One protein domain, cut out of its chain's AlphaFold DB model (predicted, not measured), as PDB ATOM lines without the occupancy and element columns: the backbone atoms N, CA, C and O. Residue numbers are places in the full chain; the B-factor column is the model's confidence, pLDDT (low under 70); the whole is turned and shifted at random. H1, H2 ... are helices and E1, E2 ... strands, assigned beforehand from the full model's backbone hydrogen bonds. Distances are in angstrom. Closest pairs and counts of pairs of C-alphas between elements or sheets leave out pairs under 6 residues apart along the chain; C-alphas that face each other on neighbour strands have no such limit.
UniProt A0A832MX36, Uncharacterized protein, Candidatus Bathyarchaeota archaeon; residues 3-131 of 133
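This is residues 3 to 131 of the 133 residues of an uncharacterized protein of Candidatus Bathyarchaeota archaeon (UniProt A0A832MX36). A twisted sheet of four strands has helix H1 across one face, with short H2 beside H1; the long last helix, H3, lies beyond these two, away from the sheet. Long loops link the later parts. The 129 printed residues run E1 E2 H1 H2 E3 E4 H3; the mixed sheet's order is E2 E1 E4 E3. The class is mixed, helices and strands, with under half of the residues in named elements. The whole is compact, radius of gyration of the C-alphas 14.1 A, spans 43 by 39 by 27 A.

Find C-alpha 3 at (168.775, 128.339, 110.470), where E1 begins, residues 3 to 8. E2 is 18 to 24, 17.3 A long; H1 is 30 to 41, 16.5 A; H2 is 47 to 52. E3 is 65 to 70, 17.5 A; E4 is 93 to 98. H3, 113 to 129, runs 24.6 A to C-alpha 129 at (179.424, 147.694, 115.808).

Look first at the hairpin E1 and E2, antiparallel, with N 8 and O 18 2.8 A apart. E1 and E4 are parallel, N 5 to O 93 2.8 A; hairpin E3 and E4 is antiparallel, N 67 to O 96 2.9 A. H1 on the sheet makes two layers, helix over sheet, at a height of 8.5 A. E2, H1 H2, E3 form a split strand-helix-strand unit, strands the same way with E1 E4 between them, its crossover right-handed. H1 and H2, a helical hairpin, touch at Leu 34 and Thr 49, closest C-alphas 5.4 A, at a shallow tilt of 30 degrees, opposite ways. H2 only grazes the sheet with residues 48 to 52. H2 and H3 are close but not clearly touching, closest C-alphas His 50 and Phe 116, 6.9 A, about perpendicular at 87 degrees. Every O i to N i+4 pair is within hydrogen-bond range in H1 and H2, 12 of 13 in H3.

The farthest C-alphas, Asn 74 and Asp 114, are 44.6 A apart. The printed part has no cut; the long links are H2 to E3, E3 to E4 and E4 to H3. Look for pLDDT under 70 at residues 13, 43 to 44, 73 to 77, 101 to 105 and 130 to 131.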
ATOM      1  N   ARG A   3     170.020 128.540 111.213       94.75
ATOM      2  CA  ARG A   3     168.775 128.339 110.470       94.75
ATOM      3  C   ARG A   3     167.576 128.736 111.312       94.75
ATOM      4  O   ARG A   3     167.460 128.311 112.462       94.75
ATOM      5  N   VAL A   4     166.688 129.532 110.733       95.31
ATOM      6  CA  VAL A   4     165.409 129.911 111.340       95.31
ATOM      7  C   VAL A   4     164.307 129.652 110.327       95.31
ATOM      8  O   VAL A   4     164.346 130.168 109.213       95.31
ATOM      9  N   LYS A   5     163.296 128.879 110.715       96.25
ATOM     10  CA  LYS A   5     162.095 128.701 109.905       96.25
ATOM     11  C   LYS A   5     161.112 129.823 110.210       96.25
ATOM     12  O   LYS A   5     160.746 130.023 111.365       96.25
ATOM     13  N   ILE A   6     160.638 130.513 109.182       96.19
ATOM     14  CA  ILE A   6     159.617 131.555 109.291       96.19
ATOM     15  C   ILE A   6     158.364 131.125 108.530       96.19
ATOM     16  O   ILE A   6     158.437 130.589 107.425       96.19
ATOM     17  N   ILE A   7     157.203 131.349 109.135       95.12
ATOM     18  CA  ILE A   7     155.889 131.099 108.549       95.12
ATOM     19  C   ILE A   7     155.077 132.384 108.686       95.12
ATOM     20  O   ILE A   7     154.760 132.817 109.792       95.12
ATOM     21  N   VAL A   8     154.696 132.971 107.557       93.38
ATOM     22  CA  VAL A   8     153.785 134.114 107.479       93.38
ATOM     23  C   VAL A   8     152.529 133.655 106.739       93.38
ATOM     24  O   VAL A   8     152.531 133.609 105.509       93.38
ATOM     25  N   PRO A   9     151.451 133.258 107.448       89.38
ATOM     26  CA  PRO A   9     150.265 132.687 106.812       89.38
ATOM     27  C   PRO A   9     149.597 133.629 105.809       89.38
ATOM     28  O   PRO A   9     149.124 133.167 104.777       89.38
ATOM     29  N   ASN A  10     149.599 134.930 106.107       85.06
ATOM     30  CA  ASN A  10     149.022 135.976 105.270       85.06
ATOM     31  C   ASN A  10     149.990 137.158 105.196       85.06
ATOM     32  O   ASN A  10     150.057 137.970 106.123       85.06
ATOM     33  N   LEU A  11     150.748 137.254 104.104       81.88
ATOM     34  CA  LEU A  11     151.569 138.430 103.833       81.88
ATOM     35  C   LEU A  11     150.684 139.657 103.546       81.88
ATOM     36  O   LEU A  11     149.771 139.544 102.724       81.88
ATOM     37  N   PRO A  12     150.974 140.838 104.126       72.81
ATOM     38  CA  PRO A  12     150.138 142.033 103.974       72.81
ATOM     39  C   PRO A  12     149.881 142.475 102.524       72.81
ATOM     40  O   PRO A  12     148.811 142.996 102.231       72.81
ATOM     41  N   LEU A  13     150.843 142.272 101.613       68.31
ATOM     42  CA  LEU A  13     150.758 142.770 100.233       68.31
ATOM     43  C   LEU A  13     150.182 141.770  99.234       68.31
ATOM     44  O   LEU A  13     149.612 142.166  98.219       68.31
ATOM     45  N   THR A  14     150.388 140.479  99.470       73.06
ATOM     46  CA  THR A  14     150.060 139.438  98.487       73.06
ATOM     47  C   THR A  14     148.926 138.539  98.947       73.06
ATOM     48  O   THR A  14     148.404 137.775  98.135       73.06
ATOM     49  N   SER A  15     148.573 138.581 100.238       74.56
ATOM     50  CA  SER A  15     147.687 137.613 100.895       74.56
ATOM     51  C   SER A  15     148.117 136.158 100.667       74.56
ATOM     52  O   SER A  15     147.318 135.237 100.809       74.56
ATOM     53  N   ARG A  16     149.382 135.937 100.281       83.19
ATOM     54  CA  ARG A  16     149.955 134.607 100.096       83.19
ATOM     55  C   ARG A  16     150.603 134.164 101.394       83.19
ATOM     56  O   ARG A  16     151.198 134.970 102.114       83.19
ATOM     57  N   ARG A  17     150.534 132.858 101.636       90.19
ATOM     58  CA  ARG A  17     151.382 132.198 102.618       90.19
ATOM     59  C   ARG A  17     152.830 132.292 102.152       90.19
ATOM     60  O   ARG A  17     153.127 131.952 101.009       90.19
ATOM     61  N   TYR A  18     153.707 132.705 103.052       91.38
ATOM     62  CA  TYR A  18     155.147 132.602 102.889       91.38
ATOM     63  C   TYR A  18     155.708 131.689 103.970       91.38
ATOM     64  O   TYR A  18     155.333 131.777 105.139       91.38
ATOM     65  N   GLU A  19     156.566 130.770 103.561       95.31
ATOM     66  CA  GLU A  19     157.213 129.808 104.435       95.31
ATOM     67  C   GLU A  19     158.601 129.537 103.869       95.31
ATOM     68  O   GLU A  19     158.722 129.148 102.708       95.31
ATOM     69  N   SER A  20     159.627 129.788 104.674       95.31
ATOM     70  CA  SER A  20     161.019 129.629 104.262       95.31
ATOM     71  C   SER A  20     161.886 129.228 105.450       95.31
ATOM     72  O   SER A  20     161.558 129.518 106.606       95.31
ATOM     73  N   GLU A  21     162.983 128.540 105.160       96.62
ATOM     74  CA  GLU A  21     164.077 128.318 106.098       96.62
ATOM     75  C   GLU A  21     165.199 129.288 105.732       96.62
ATOM     76  O   GLU A  21     165.782 129.200 104.654       96.62
ATOM     77  N   LEU A  22     165.454 130.249 106.615       96.12
ATOM     78  CA  LEU A  22     166.409 131.325 106.395       96.12
ATOM     79  C   LEU A  22     167.762 130.959 106.993       96.12
ATOM     80  O   LEU A  22     167.834 130.537 108.150       96.12
ATOM     81  N   GLU A  23     168.827 131.194 106.233       95.88
ATOM     82  CA  GLU A  23     170.200 131.183 106.734       95.88
ATOM     83  C   GLU A  23     170.598 132.598 107.161       95.88
ATOM     84  O   GLU A  23     170.554 133.538 106.367       95.88
ATOM     85  N   LEU A  24     170.951 132.751 108.435       95.06
ATOM     86  CA  LEU A  24     171.246 134.035 109.070       95.06
ATOM     87  C   LEU A  24     172.539 133.944 109.891       95.06
ATOM     88  O   LEU A  24     173.007 132.849 110.216       95.06
ATOM     89  N   ASP A  25     173.093 135.090 110.276       94.69
ATOM     90  CA  ASP A  25     174.237 135.152 111.188       94.69
ATOM     91  C   ASP A  25     173.905 134.560 112.569       94.69
ATOM     92  O   ASP A  25     172.746 134.506 112.995       94.69
ATOM     93  N   ASP A  26     174.923 134.090 113.296       92.06
ATOM     94  CA  ASP A  26     174.723 133.382 114.574       92.06
ATOM     95  C   ASP A  26     174.065 134.253 115.647       92.06
ATOM     96  O   ASP A  26     173.302 133.759 116.480       92.06
ATOM     97  N   ASP A  27     174.271 135.563 115.580       92.94
ATOM     98  CA  ASP A  27     173.695 136.548 116.489       92.94
ATOM     99  C   ASP A  27     172.346 137.117 116.003       92.94
ATOM    100  O   ASP A  27     171.744 137.934 116.700       92.94
ATOM    101  N   ALA A  28     171.827 136.653 114.856       94.38
ATOM    102  CA  ALA A  28     170.622 137.218 114.256       94.38
ATOM    103  C   ALA A  28     169.397 137.133 115.186       94.38
ATOM    104  O   ALA A  28     169.133 136.133 115.860       94.38
ATOM    105  N   ASN A  29     168.618 138.195 115.227       95.31
ATOM    106  CA  ASN A  29     167.423 138.303 116.049       95.31
ATOM    107  C   ASN A  29     166.166 138.276 115.170       95.31
ATOM    108  O   ASN A  29     166.212 138.008 113.968       95.31
ATOM    109  N   PHE A  30     165.008 138.510 115.780       96.31
ATOM    110  CA  PHE A  30     163.747 138.495 115.048       96.31
ATOM    111  C   PHE A  30     163.629 139.637 114.027       96.31
ATOM    112  O   PHE A  30     162.988 139.458 112.996       96.31
ATOM    113  N   VAL A  31     164.265 140.786 114.264       96.62
ATOM    114  CA  VAL A  31     164.273 141.894 113.297       96.62
ATOM    115  C   VAL A  31     165.066 141.510 112.045       96.62
ATOM    116  O   VAL A  31     164.586 141.751 110.939       96.62
ATOM    117  N   ASP A  32     166.208 140.835 112.202       96.00
ATOM    118  CA  ASP A  32     166.996 140.327 111.071       96.00
ATOM    119  C   ASP A  32     166.172 139.344 110.208       96.00
ATOM    120  O   ASP A  32     166.213 139.403 108.978       96.00
ATOM    121  N   VAL A  33     165.347 138.494 110.841       95.94
ATOM    122  CA  VAL A  33     164.389 137.612 110.140       95.94
ATOM    123  C   VAL A  33     163.397 138.427 109.306       95.94
ATOM    124  O   VAL A  33     163.215 138.133 108.129       95.94
ATOM    125  N   LEU A  34     162.761 139.454 109.884       95.44
ATOM    126  CA  LEU A  34     161.788 140.291 109.166       95.44
ATOM    127  C   LEU A  34     162.417 140.989 107.957       95.44
ATOM    128  O   LEU A  34     161.841 140.971 106.869       95.44
ATOM    129  N   MET A  35     163.616 141.545 108.139       93.88
ATOM    130  CA  MET A  35     164.355 142.217 107.073       93.88
ATOM    131  C   MET A  35     164.700 141.254 105.935       93.88
ATOM    132  O   MET A  35     164.570 141.624 104.769       93.88
ATOM    133  N   LYS A  36     165.077 140.010 106.260       94.00
ATOM    134  CA  LYS A  36     165.344 138.975 105.256       94.00
ATOM    135  C   LYS A  36     164.086 138.591 104.475       94.00
ATOM    136  O   LYS A  36     164.137 138.458 103.257       94.00
ATOM    137  N   VAL A  37     162.938 138.484 105.148       93.06
ATOM    138  CA  VAL A  37     161.654 138.243 104.468       93.06
ATOM    139  C   VAL A  37     161.282 139.408 103.549       93.06
ATOM    140  O   VAL A  37     160.830 139.179 102.429       93.06
ATOM    141  N   ASP A  38     161.483 140.654 103.982       91.69
ATOM    142  CA  ASP A  38     161.224 141.828 103.142       91.69
ATOM    143  C   ASP A  38     162.082 141.843 101.870       91.69
ATOM    144  O   ASP A  38     161.557 142.153 100.794       91.69
ATOM    145  N   GLU A  39     163.361 141.463 101.993       90.81
ATOM    146  CA  GLU A  39     164.301 141.293 100.877       90.81
ATOM    147  C   GLU A  39     163.804 140.238  99.875       90.81
ATOM    148  O   GLU A  39     163.779 140.498  98.673       90.81
ATOM    149  N   GLU A  40     163.363 139.071 100.358       89.56
ATOM    150  CA  GLU A  40     162.936 137.956  99.502       89.56
ATOM    151  C   GLU A  40     161.560 138.160  98.849       89.56
ATOM    152  O   GLU A  40     161.326 137.695  97.733       89.56
ATOM    153  N   VAL A  41     160.623 138.815  99.543       84.69
ATOM    154  CA  VAL A  41     159.201 138.803  99.160       84.69
ATOM    155  C   VAL A  41     158.767 140.057  98.423       84.69
ATOM    156  O   VAL A  41     158.022 139.970  97.443       84.69
ATOM    157  N   SER A  42     159.113 141.235  98.940       70.25
ATOM    158  CA  SER A  42     158.433 142.460  98.513       70.25
ATOM    159  C   SER A  42     159.227 143.251  97.477       70.25
ATOM    160  O   SER A  42     158.649 144.086  96.777       70.25
ATOM    161  N   GLY A  43     160.548 143.035  97.396       66.44
ATOM    162  CA  GLY A  43     161.471 143.892  96.639       66.44
ATOM    163  C   GLY A  43     161.472 145.360  97.103       66.44
ATOM    164  O   GLY A  43     162.198 146.183  96.546       66.44
ATOM    165  N   LYS A  44     160.658 145.703  98.110       69.31
ATOM    166  CA  LYS A  44     160.560 147.002  98.764       69.31
ATOM    167  C   LYS A  44     161.201 146.871 100.134       69.31
ATOM    168  O   LYS A  44     160.925 145.951 100.892       69.31
ATOM    169  N   ALA A  45     162.064 147.812 100.473       75.94
ATOM    170  CA  ALA A  45     162.727 147.752 101.758       75.94
ATOM    171  C   ALA A  45     161.699 147.937 102.899       75.94
ATOM    172  O   ALA A  45     161.079 148.995 103.019       75.94
ATOM    173  N   TYR A  46     161.566 146.911 103.746       85.69
ATOM    174  CA  TYR A  46     160.964 146.970 105.084       85.69
ATOM    175  C   TYR A  46     159.429 147.069 105.220       85.69
ATOM    176  O   TYR A  46     158.969 147.554 106.252       85.69
ATOM    177  N   ASP A  47     158.606 146.646 104.251       87.69
ATOM    178  CA  ASP A  47     157.135 146.756 104.400       87.69
ATOM    179  C   ASP A  47     156.568 145.832 105.497       87.69
ATOM    180  O   ASP A  47     155.785 146.275 106.341       87.69
ATOM    181  N   LEU A  48     156.981 144.562 105.543       91.62
ATOM    182  CA  LEU A  48     156.604 143.651 106.623       91.62
ATOM    183  C   LEU A  48     157.189 144.129 107.952       91.62
ATOM    184  O   LEU A  48     156.474 144.184 108.952       91.62
ATOM    185  N   THR A  49     158.470 144.495 107.956       94.56
ATOM    186  CA  THR A  49     159.176 144.962 109.153       94.56
ATOM    187  C   THR A  49     158.468 146.167 109.771       94.56
ATOM    188  O   THR A  49     158.204 146.167 110.974       94.56
ATOM    189  N   HIS A  50     158.072 147.149 108.953       93.88
ATOM    190  CA  HIS A  50     157.364 148.357 109.395       93.88
ATOM    191  C   HIS A  50     155.992 148.066 110.000       93.88
ATOM    192  O   HIS A  50     155.560 148.757 110.916       93.88
ATOM    193  N   ARG A  51     155.306 147.016 109.544       91.75
ATOM    194  CA  ARG A  51     153.996 146.614 110.084       91.75
ATOM    195  C   ARG A  51     154.090 145.796 111.367       91.75
ATOM    196  O   ARG A  51     153.069 145.556 112.005       91.75
ATOM    197  N   VAL A  52     155.285 145.329 111.719       93.94
ATOM    198  CA  VAL A  52     155.486 144.356 112.796       93.94
ATOM    199  C   VAL A  52     156.257 144.945 113.970       93.94
ATOM    200  O   VAL A  52     155.941 144.632 115.119       93.94
ATOM    201  N   TRP A  53     157.239 145.805 113.710       96.12
ATOM    202  CA  TRP A  53     158.179 146.276 114.719       96.12
ATOM    203  C   TRP A  53     158.310 147.802 114.731       96.12
ATOM    204  O   TRP A  53     158.480 148.443 113.697       96.12
ATOM    205  N   ASP A  54     158.279 148.363 115.938       96.25
ATOM    206  CA  ASP A  54     158.580 149.759 116.238       96.25
ATOM    207  C   ASP A  54     160.063 149.875 116.650       96.25
ATOM    208  O   ASP A  54     160.410 149.519 117.786       96.25
ATOM    209  N   PRO A  55     160.955 150.375 115.771       96.38
ATOM    210  CA  PRO A  55     162.373 150.530 116.078       96.38
ATOM    211  C   PRO A  55     162.679 151.589 117.139       96.38
ATOM    212  O   PRO A  55     163.724 151.506 117.785       96.38
ATOM    213  N   VAL A  56     161.792 152.569 117.342       95.44
ATOM    214  CA  VAL A  56     161.995 153.660 118.308       95.44
ATOM    215  C   VAL A  56     161.762 153.157 119.727       95.44
ATOM    216  O   VAL A  56     162.545 153.447 120.630       95.44
ATOM    217  N   LYS A  57     160.699 152.372 119.924       95.25
ATOM    218  CA  LYS A  57     160.354 151.778 121.227       95.25
ATOM    219  C   LYS A  57     160.924 150.374 121.428       95.25
ATOM    220  O   LYS A  57     160.758 149.812 122.506       95.25
ATOM    221  N   ASN A  58     161.566 149.809 120.406       95.31
ATOM    222  CA  ASN A  58     162.040 148.428 120.365       95.31
ATOM    223  C   ASN A  58     160.963 147.409 120.786       95.31
ATOM    224  O   ASN A  58     161.189 146.570 121.658       95.31
ATOM    225  N   ARG A  59     159.773 147.491 120.184       95.00
ATOM    226  CA  ARG A  59     158.643 146.614 120.531       95.00
ATOM    227  C   ARG A  59     157.933 146.082 119.297       95.00
ATOM    228  O   ARG A  59     157.918 146.729 118.257       95.00
ATOM    229  N   ILE A  60     157.311 144.919 119.439       94.56
ATOM    230  CA  ILE A  60     156.369 144.393 118.448       94.56
ATOM    231  C   ILE A  60     155.011 145.063 118.655       94.56
ATOM    232  O   ILE A  60     154.582 145.218 119.801       94.56
ATOM    233  N   TYR A  61     154.345 145.456 117.571       93.19
ATOM    234  CA  TYR A  61     153.010 146.048 117.654       93.19
ATOM    235  C   TYR A  61     151.981 145.069 118.226       93.19
ATOM    236  O   TYR A  61     152.051 143.856 118.005       93.19
ATOM    237  N   ASN A  62     151.004 145.594 118.961       90.75
ATOM    238  CA  ASN A  62     150.048 144.779 119.703       90.75
ATOM    239  C   ASN A  62     149.218 143.857 118.806       90.75
ATOM    240  O   ASN A  62     149.010 142.709 119.201       90.75
ATOM    241  N   GLN A  63     148.839 144.312 117.606       89.50
ATOM    242  CA  GLN A  63     148.058 143.567 116.609       89.50
ATOM    243  C   GLN A  63     148.796 142.374 115.974       89.50
ATOM    244  O   GLN A  63     148.192 141.570 115.257       89.50
ATOM    245  N   VAL A  64     150.102 142.250 116.212       91.00
ATOM    246  CA  VAL A  64     150.906 141.175 115.645       91.00
ATOM    247  C   VAL A  64     150.717 139.911 116.473       91.00
ATOM    248  O   VAL A  64     151.128 139.846 117.642       91.00
ATOM    249  N   ALA A  65     150.153 138.879 115.845       90.44
ATOM    250  CA  ALA A  65     150.145 137.539 116.411       90.44
ATOM    251  C   ALA A  65     151.504 136.885 116.138       90.44
ATOM    252  O   ALA A  65     151.934 136.774 114.988       90.44
ATOM    253  N   LEU A  66     152.183 136.470 117.202       91.31
ATOM    254  CA  LEU A  66     153.532 135.930 117.135       91.31
ATOM    255  C   LEU A  66     153.624 134.673 117.989       91.31
ATOM    256  O   LEU A  66     153.319 134.701 119.180       91.31
ATOM    257  N   PHE A  67     154.082 133.590 117.376       91.19
ATOM    258  CA  PHE A  67     154.382 132.340 118.053       91.19
ATOM    259  C   PHE A  67     155.776 131.886 117.640       91.19
ATOM    260  O   PHE A  67     156.086 131.867 116.452       91.19
ATOM    261  N   ALA A  68     156.623 131.533 118.599       91.88
ATOM    262  CA  ALA A  68     157.967 131.057 118.314       91.88
ATOM    263  C   ALA A  68     158.364 129.946 119.279       91.88
ATOM    264  O   ALA A  68     158.041 130.003 120.466       91.88
ATOM    265  N   TYR A  69     159.079 128.953 118.768       91.06
ATOM    266  CA  TYR A  69     159.565 127.817 119.542       91.06
ATOM    267  C   TYR A  69     160.828 127.241 118.909       91.06
ATOM    268  O   TYR A  69     161.081 127.431 117.721       91.06
ATOM    269  N   VAL A  70     161.618 126.520 119.696       88.50
ATOM    270  CA  VAL A  70     162.693 125.658 119.189       88.50
ATOM    271  C   VAL A  70     162.217 124.223 119.243       88.50
ATOM    272  O   VAL A  70     161.636 123.802 120.244       88.50
ATOM    273  N   VAL A  71     162.467 123.467 118.178       73.25
ATOM    274  CA  VAL A  71     162.268 122.017 118.198       73.25
ATOM    275  C   VAL A  71     163.524 121.379 118.782       73.25
ATOM    276  O   VAL A  71     164.465 121.080 118.054       73.25
ATOM    277  N   GLU A  72     163.540 121.170 120.096       70.12
ATOM    278  CA  GLU A  72     164.516 120.292 120.746       70.12
ATOM    279  C   GLU A  72     163.822 119.045 121.310       70.12
ATOM    280  O   GLU A  72     162.691 119.150 121.789       70.12
ATOM    281  N   PRO A  73     164.485 117.867 121.312       58.00
ATOM    282  CA  PRO A  73     163.872 116.600 121.724       58.00
ATOM    283  C   PRO A  73     163.222 116.622 123.115       58.00
ATOM    284  O   PRO A  73     162.300 115.853 123.361       58.00
ATOM    285  N   ASN A  74     163.687 117.505 124.009       54.97
ATOM    286  CA  ASN A  74     163.313 117.506 125.424       54.97
ATOM    287  C   ASN A  74     162.882 118.881 125.971       54.97
ATOM    288  O   ASN A  74     162.651 118.990 127.176       54.97
ATOM    289  N   ASN A  75     162.792 119.934 125.148       55.41
ATOM    290  CA  ASN A  75     162.375 121.250 125.636       55.41
ATOM    291  C   ASN A  75     161.874 122.169 124.509       55.41
ATOM    292  O   ASN A  75     162.647 122.609 123.663       55.41
ATOM    293  N   ASN A  76     160.590 122.531 124.542       62.03
ATOM    294  CA  ASN A  76     160.063 123.604 123.699       62.03
ATOM    295  C   ASN A  76     160.402 124.950 124.351       62.03
ATOM    296  O   ASN A  76     159.573 125.557 125.034       62.03
ATOM    297  N   LEU A  77     161.631 125.428 124.160       68.75
ATOM    298  CA  LEU A  77     161.982 126.793 124.543       68.75
ATOM    299  C   LEU A  77     161.202 127.762 123.653       68.75
ATOM    300  O   LEU A  77     161.304 127.702 122.430       68.75
ATOM    301  N   SER A  78     160.414 128.642 124.272       78.50
ATOM    302  CA  SER A  78     159.728 129.738 123.584       78.50
ATOM    303  C   SER A  78     160.627 130.978 123.621       78.50
ATOM    304  O   SER A  78     160.814 131.544 124.705       78.50
ATOM    305  N   PRO A  79     161.220 131.408 122.491       78.56
ATOM    306  CA  PRO A  79     162.036 132.611 122.453       78.56
ATOM    307  C   PRO A  79     161.215 133.826 122.894       78.56
ATOM    308  O   PRO A  79     160.057 133.999 122.508       78.56
ATOM    309  N   LYS A  80     161.821 134.693 123.705       84.81
ATOM    310  CA  LYS A  80     161.169 135.861 124.312       84.81
ATOM    311  C   LYS A  80     161.064 137.054 123.348       84.81
ATOM    312  O   LYS A  80     161.310 138.194 123.733       84.81
ATOM    313  N   ILE A  81     160.654 136.804 122.106       92.19
ATOM    314  CA  ILE A  81     160.666 137.801 121.022       92.19
ATOM    315  C   ILE A  81     159.812 139.026 121.362       92.19
ATOM    316  O   ILE A  81     160.202 140.153 121.085       92.19
ATOM    317  N   ARG A  82     158.642 138.830 121.984       90.69
ATOM    318  CA  ARG A  82     157.730 139.948 122.269       90.69
ATOM    319  C   ARG A  82     158.267 140.899 123.342       90.69
ATOM    320  O   ARG A  82     157.979 142.087 123.273       90.69
ATOM    321  N   SER A  83     159.026 140.393 124.316       91.06
ATOM    322  CA  SER A  83     159.644 141.228 125.355       91.06
ATOM    323  C   SER A  83     161.000 141.791 124.941       91.06
ATOM    324  O   SER A  83     161.387 142.835 125.450       91.06
ATOM    325  N   ASP A  84     161.718 141.102 124.051       93.81
ATOM    326  CA  ASP A  84     163.007 141.555 123.529       93.81
ATOM    327  C   ASP A  84     163.197 141.116 122.062       93.81
ATOM    328  O   ASP A  84     163.767 140.050 121.794       93.81
ATOM    329  N   PRO A  85     162.730 141.927 121.091       94.69
ATOM    330  CA  PRO A  85     162.797 141.594 119.664       94.69
ATOM    331  C   PRO A  85     164.223 141.481 119.116       94.69
ATOM    332  O   PRO A  85     164.431 140.868 118.069       94.69
ATOM    333  N   LYS A  86     165.198 142.083 119.812       94.69
ATOM    334  CA  LYS A  86     166.613 142.108 119.425       94.69
ATOM    335  C   LYS A  86     167.433 141.006 120.091       94.69
ATOM    336  O   LYS A  86     168.608 140.861 119.763       94.69
ATOM    337  N   SER A  87     166.831 140.212 120.980       92.31
ATOM    338  CA  SER A  87     167.486 139.022 121.518       92.31
ATOM    339  C   SER A  87     167.804 138.025 120.402       92.31
ATOM    340  O   SER A  87     166.992 137.790 119.501       92.31
ATOM    341  N   ALA A  88     169.002 137.442 120.456       92.56
ATOM    342  CA  ALA A  88     169.437 136.463 119.470       92.56
ATOM    343  C   ALA A  88     168.488 135.258 119.466       92.56
ATOM    344  O   ALA A  88     168.169 134.684 120.512       92.56
ATOM    345  N   LEU A  89     168.050 134.855 118.273       92.81
ATOM    346  CA  LEU A  89     167.233 133.659 118.121       92.81
ATOM    347  C   LEU A  89     168.102 132.398 118.236       92.81
ATOM    348  O   LEU A  89     169.202 132.363 117.681       92.81
ATOM    349  N   PRO A  90     167.632 131.342 118.906       91.94
ATOM    350  CA  PRO A  90     168.315 130.053 118.898       91.94
ATOM    351  C   PRO A  90     168.323 129.432 117.492       91.94
ATOM    352  O   PRO A  90     167.420 129.658 116.684       91.94
ATOM    353  N   ASN A  91     169.348 128.632 117.196       91.81
ATOM    354  CA  ASN A  91     169.404 127.865 115.954       91.81
ATOM    355  C   ASN A  91     168.251 126.846 115.899       91.81
ATOM    356  O   ASN A  91     167.936 126.212 116.903       91.81
ATOM    357  N   GLY A  92     167.628 126.685 114.733       92.06
ATOM    358  CA  GLY A  92     166.457 125.822 114.559       92.06
ATOM    359  C   GLY A  92     165.156 126.415 115.107       92.06
ATOM    360  O   GLY A  92     164.165 125.692 115.232       92.06
ATOM    361  N   ALA A  93     165.129 127.710 115.447       93.19
ATOM    362  CA  ALA A  93     163.895 128.383 115.832       93.19
ATOM    363  C   ALA A  93     162.865 128.327 114.694       93.19
ATOM    364  O   ALA A  93     163.182 128.567 113.529       93.19
ATOM    365  N   VAL A  94     161.614 128.060 115.054       94.44
ATOM    366  CA  VAL A  94     160.447 128.199 114.187       94.44
ATOM    367  C   VAL A  94     159.650 129.398 114.670       94.44
ATOM    368  O   VAL A  94     159.280 129.470 115.840       94.44
ATOM    369  N   VAL A  95     159.376 130.333 113.768       95.00
ATOM    370  CA  VAL A  95     158.616 131.550 114.032       95.00
ATOM    371  C   VAL A  95     157.398 131.574 113.118       95.00
ATOM    372  O   VAL A  95     157.523 131.496 111.901       95.00
ATOM    373  N   THR A  96     156.213 131.700 113.699       93.75
ATOM    374  CA  THR A  96     154.962 131.950 112.984       93.75
ATOM    375  C   THR A  96     154.487 133.354 113.317       93.75
ATOM    376  O   THR A  96     154.317 133.705 114.487       93.75
ATOM    377  N   LEU A  97     154.258 134.152 112.283       92.50
ATOM    378  CA  LEU A  97     153.946 135.569 112.381       92.50
ATOM    379  C   LEU A  97     152.706 135.896 111.550       92.50
ATOM    380  O   LEU A  97     152.654 135.607 110.357       92.50
ATOM    381  N   GLN A  98     151.743 136.578 112.157       90.62
ATOM    382  CA  GLN A  98     150.616 137.179 111.458       90.62
ATOM    383  C   GLN A  98     150.563 138.682 111.783       90.62
ATOM    384  O   GLN A  98     150.217 139.037 112.911       90.62
ATOM    385  N   PRO A  99     150.885 139.570 110.819       87.25
ATOM    386  CA  PRO A  99     150.964 141.016 111.064       87.25
ATOM    387  C   PRO A  99     149.644 141.655 111.514       87.25
ATOM    388  O   PRO A  99     149.651 142.611 112.279       87.25
ATOM    389  N   SER A 100     148.514 141.104 111.063       81.06
ATOM    390  CA  SER A 100     147.167 141.531 111.455       81.06
ATOM    391  C   SER A 100     146.380 140.330 111.975       81.06
ATOM    392  O   SER A 100     145.798 139.563 111.199       81.06
ATOM    393  N   GLY A 101     146.417 140.117 113.290       64.69
ATOM    394  CA  GLY A 101     145.634 139.077 113.955       64.69
ATOM    395  C   GLY A 101     144.153 139.478 114.098       64.69
ATOM    396  O   GLY A 101     143.874 140.609 114.488       64.69
ATOM    397  N   PRO A 102     143.184 138.579 113.838       58.66
ATOM    398  CA  PRO A 102     141.752 138.900 113.911       58.66
ATOM    399  C   PRO A 102     141.210 139.070 115.343       58.66
ATOM    400  O   PRO A 102     140.086 139.528 115.515       58.66
ATOM    401  N   CYS A 103     141.976 138.688 116.369       59.91
ATOM    402  CA  CYS A 103     141.488 138.528 117.745       59.91
ATOM    403  C   CYS A 103     142.044 139.572 118.731       59.91
ATOM    404  O   CYS A 103     142.322 139.228 119.878       59.91
ATOM    405  N   ILE A 104     142.275 140.815 118.299       63.00
ATOM    406  CA  ILE A 104     142.937 141.833 119.129       63.00
ATOM    407  C   ILE A 104     142.099 143.113 119.109       63.00
ATOM    408  O   ILE A 104     141.777 143.626 118.038       63.00
ATOM    409  N   THR A 105     141.707 143.584 120.297       62.09
ATOM    410  CA  THR A 105     140.842 144.762 120.489       62.09
ATOM    411  C   THR A 105     141.600 146.080 120.362       62.09
ATOM    412  O   THR A 105     141.011 147.064 119.929       62.09
ATOM    413  N   ASP A 106     142.902 146.076 120.667       73.56
ATOM    414  CA  ASP A 106     143.757 147.263 120.643       73.56
ATOM    415  C   ASP A 106     144.780 147.149 119.510       73.56
ATOM    416  O   ASP A 106     145.665 146.287 119.524       73.56
ATOM    417  N   TRP A 107     144.646 148.023 118.518       83.62
ATOM    418  CA  TRP A 107     145.572 148.128 117.397       83.62
ATOM    419  C   TRP A 107     146.523 149.289 117.664       83.62
ATOM    420  O   TRP A 107     146.084 150.397 117.964       83.62
ATOM    421  N   ASP A 108     147.824 149.031 117.567       85.06
ATOM    422  CA  ASP A 108     148.795 150.111 117.482       85.06
ATOM    423  C   ASP A 108     148.838 150.608 116.036       85.06
ATOM    424  O   ASP A 108     149.022 149.814 115.107       85.06
ATOM    425  N   ASP A 109     148.759 151.920 115.841       85.12
ATOM    426  CA  ASP A 109     149.145 152.506 114.563       85.12
ATOM    427  C   ASP A 109     150.663 152.348 114.381       85.12
ATOM    428  O   ASP A 109     151.435 152.722 115.281       85.12
ATOM    429  N   PRO A 110     151.127 151.796 113.241       89.94
ATOM    430  CA  PRO A 110     152.537 151.838 112.901       89.94
ATOM    431  C   PRO A 110     153.043 153.280 112.936       89.94
ATOM    432  O   PRO A 110     152.338 154.209 112.540       89.94
ATOM    433  N   ILE A 111     154.277 153.468 113.403       94.56
ATOM    434  CA  ILE A 111     154.915 154.791 113.390       94.56
ATOM    435  C   ILE A 111     155.004 155.301 111.948       94.56
ATOM    436  O   ILE A 111     154.951 154.512 111.005       94.56
ATOM    437  N   ASP A 112     155.164 156.604 111.740       95.81
ATOM    438  CA  ASP A 112     155.337 157.122 110.384       95.81
ATOM    439  C   ASP A 112     156.589 156.525 109.712       95.81
ATOM    440  O   ASP A 112     157.582 156.199 110.370       95.81
ATOM    441  N   TYR A 113     156.525 156.348 108.390       93.44
ATOM    442  CA  TYR A 113     157.566 155.632 107.650       93.44
ATOM    443  C   TYR A 113     158.929 156.343 107.717       93.44
ATOM    444  O   TYR A 113     159.961 155.683 107.806       93.44
ATOM    445  N   ASP A 114     158.959 157.678 107.765       95.62
ATOM    446  CA  ASP A 114     160.209 158.441 107.866       95.62
ATOM    447  C   ASP A 114     160.892 158.240 109.227       95.62
ATOM    448  O   ASP A 114     162.113 158.062 109.308       95.62
ATOM    449  N   THR A 115     160.120 158.239 110.315       96.25
ATOM    450  CA  THR A 115     160.606 157.896 111.658       96.25
ATOM    451  C   THR A 115     161.054 156.441 111.723       96.25
ATOM    452  O   THR A 115     162.104 156.147 112.301       96.25
ATOM    453  N   PHE A 116     160.312 155.536 111.085       96.19
ATOM    454  CA  PHE A 116     160.696 154.136 110.970       96.19
ATOM    455  C   PHE A 116     162.055 153.967 110.281       96.19
ATOM    456  O   PHE A 116     162.936 153.318 110.845       96.19
ATOM    457  N   LEU A 117     162.275 154.609 109.129       95.44
ATOM    458  CA  LEU A 117     163.542 154.524 108.396       95.44
ATOM    459  C   LEU A 117     164.731 155.033 109.221       95.44
ATOM    460  O   LEU A 117     165.774 154.382 109.259       95.44
ATOM    461  N   LYS A 118     164.563 156.131 109.968       95.88
ATOM    462  CA  LYS A 118     165.601 156.611 110.904       95.88
ATOM    463  C   LYS A 118     165.929 155.567 111.976       95.88
ATOM    464  O   LYS A 118     167.093 155.399 112.340       95.88
ATOM    465  N   GLY A 119     164.911 154.869 112.479       96.06
ATOM    466  CA  GLY A 119     165.069 153.771 113.429       96.06
ATOM    467  C   GLY A 119     165.793 152.561 112.830       96.06
ATOM    468  O   GLY A 119     166.668 151.994 113.485       96.06
ATOM    469  N   ILE A 120     165.490 152.207 111.576       94.88
ATOM    470  CA  ILE A 120     166.203 151.160 110.827       94.88
ATOM    471  C   ILE A 120     167.677 151.518 110.644       94.88
ATOM    472  O   ILE A 120     168.543 150.685 110.910       94.88
ATOM    473  N   ASP A 121     167.989 152.750 110.250       94.12
ATOM    474  CA  ASP A 121     169.377 153.185 110.078       94.12
ATOM    475  C   ASP A 121     170.157 153.134 111.396       94.12
ATOM    476  O   ASP A 121     171.316 152.716 111.426       94.12
ATOM    477  N   ALA A 122     169.525 153.530 112.505       94.31
ATOM    478  CA  ALA A 122     170.120 153.415 113.833       94.31
ATOM    479  C   ALA A 122     170.352 151.949 114.231       94.31
ATOM    480  O   ALA A 122     171.412 151.623 114.762       94.31
ATOM    481  N   TYR A 123     169.391 151.068 113.941       94.19
ATOM    482  CA  TYR A 123     169.515 149.631 114.179       94.19
ATOM    483  C   TYR A 123     170.673 149.014 113.393       94.19
ATOM    484  O   TYR A 123     171.506 148.327 113.978       94.19
ATOM    485  N   LYS A 124     170.788 149.303 112.096       92.19
ATOM    486  CA  LYS A 124     171.882 148.788 111.260       92.19
ATOM    487  C   LYS A 124     173.254 149.225 111.761       92.19
ATOM    488  O   LYS A 124     174.132 148.388 111.926       92.19
ATOM    489  N   LYS A 125     173.407 150.509 112.098       92.88
ATOM    490  CA  LYS A 125     174.647 151.039 112.694       92.88
ATOM    491  C   LYS A 125     174.999 150.365 114.017       92.88
ATOM    492  O   LYS A 125     176.170 150.287 114.366       92.88
ATOM    493  N   ASP A 126     174.001 149.942 114.789       89.25
ATOM    494  CA  ASP A 126     174.219 149.178 116.015       89.25
ATOM    495  C   ASP A 126     174.699 147.754 115.702       89.25
ATOM    496  O   ASP A 126     175.709 147.327 116.254       89.25
ATOM    497  N   ARG A 127     174.068 147.059 114.743       88.56
ATOM    498  CA  ARG A 127     174.495 145.721 114.279       88.56
ATOM    499  C   ARG A 127     175.923 145.724 113.711       88.56
ATOM    500  O   ARG A 127     176.690 144.806 113.994       88.56
ATOM    501  N   GLU A 128     176.307 146.781 112.994       83.75
ATOM    502  CA  GLU A 128     177.658 146.973 112.434       83.75
ATOM    503  C   GLU A 128     178.757 147.067 113.512       83.75
ATOM    504  O   GLU A 128     179.888 146.633 113.297       83.75
ATOM    505  N   LYS A 129     178.442 147.581 114.710       72.19
ATOM    506  CA  LYS A 129     179.424 147.694 115.808       72.19
ATOM    507  C   LYS A 129     179.841 146.346 116.389       72.19
ATOM    508  O   LYS A 129     180.914 146.259 116.977       72.19
ATOM    509  N   TYR A 130     179.006 145.322 116.238       59.16
ATOM    510  CA  TYR A 130     179.249 143.980 116.776       59.16
ATOM    511  C   TYR A 130     179.690 142.974 115.704       59.16
ATOM    512  O   TYR A 130     179.950 141.821 116.023       59.16
ATOM    513  N   THR A 131     179.825 143.419 114.452       54.62
ATOM    514  CA  THR A 131     180.289 142.622 113.300       54.62
ATOM    515  C   THR A 131     181.734 142.953 112.893       54.62
ATOM    516  O   THR A 131     182.138 142.720 111.755       54.62
TER     517      THR A 131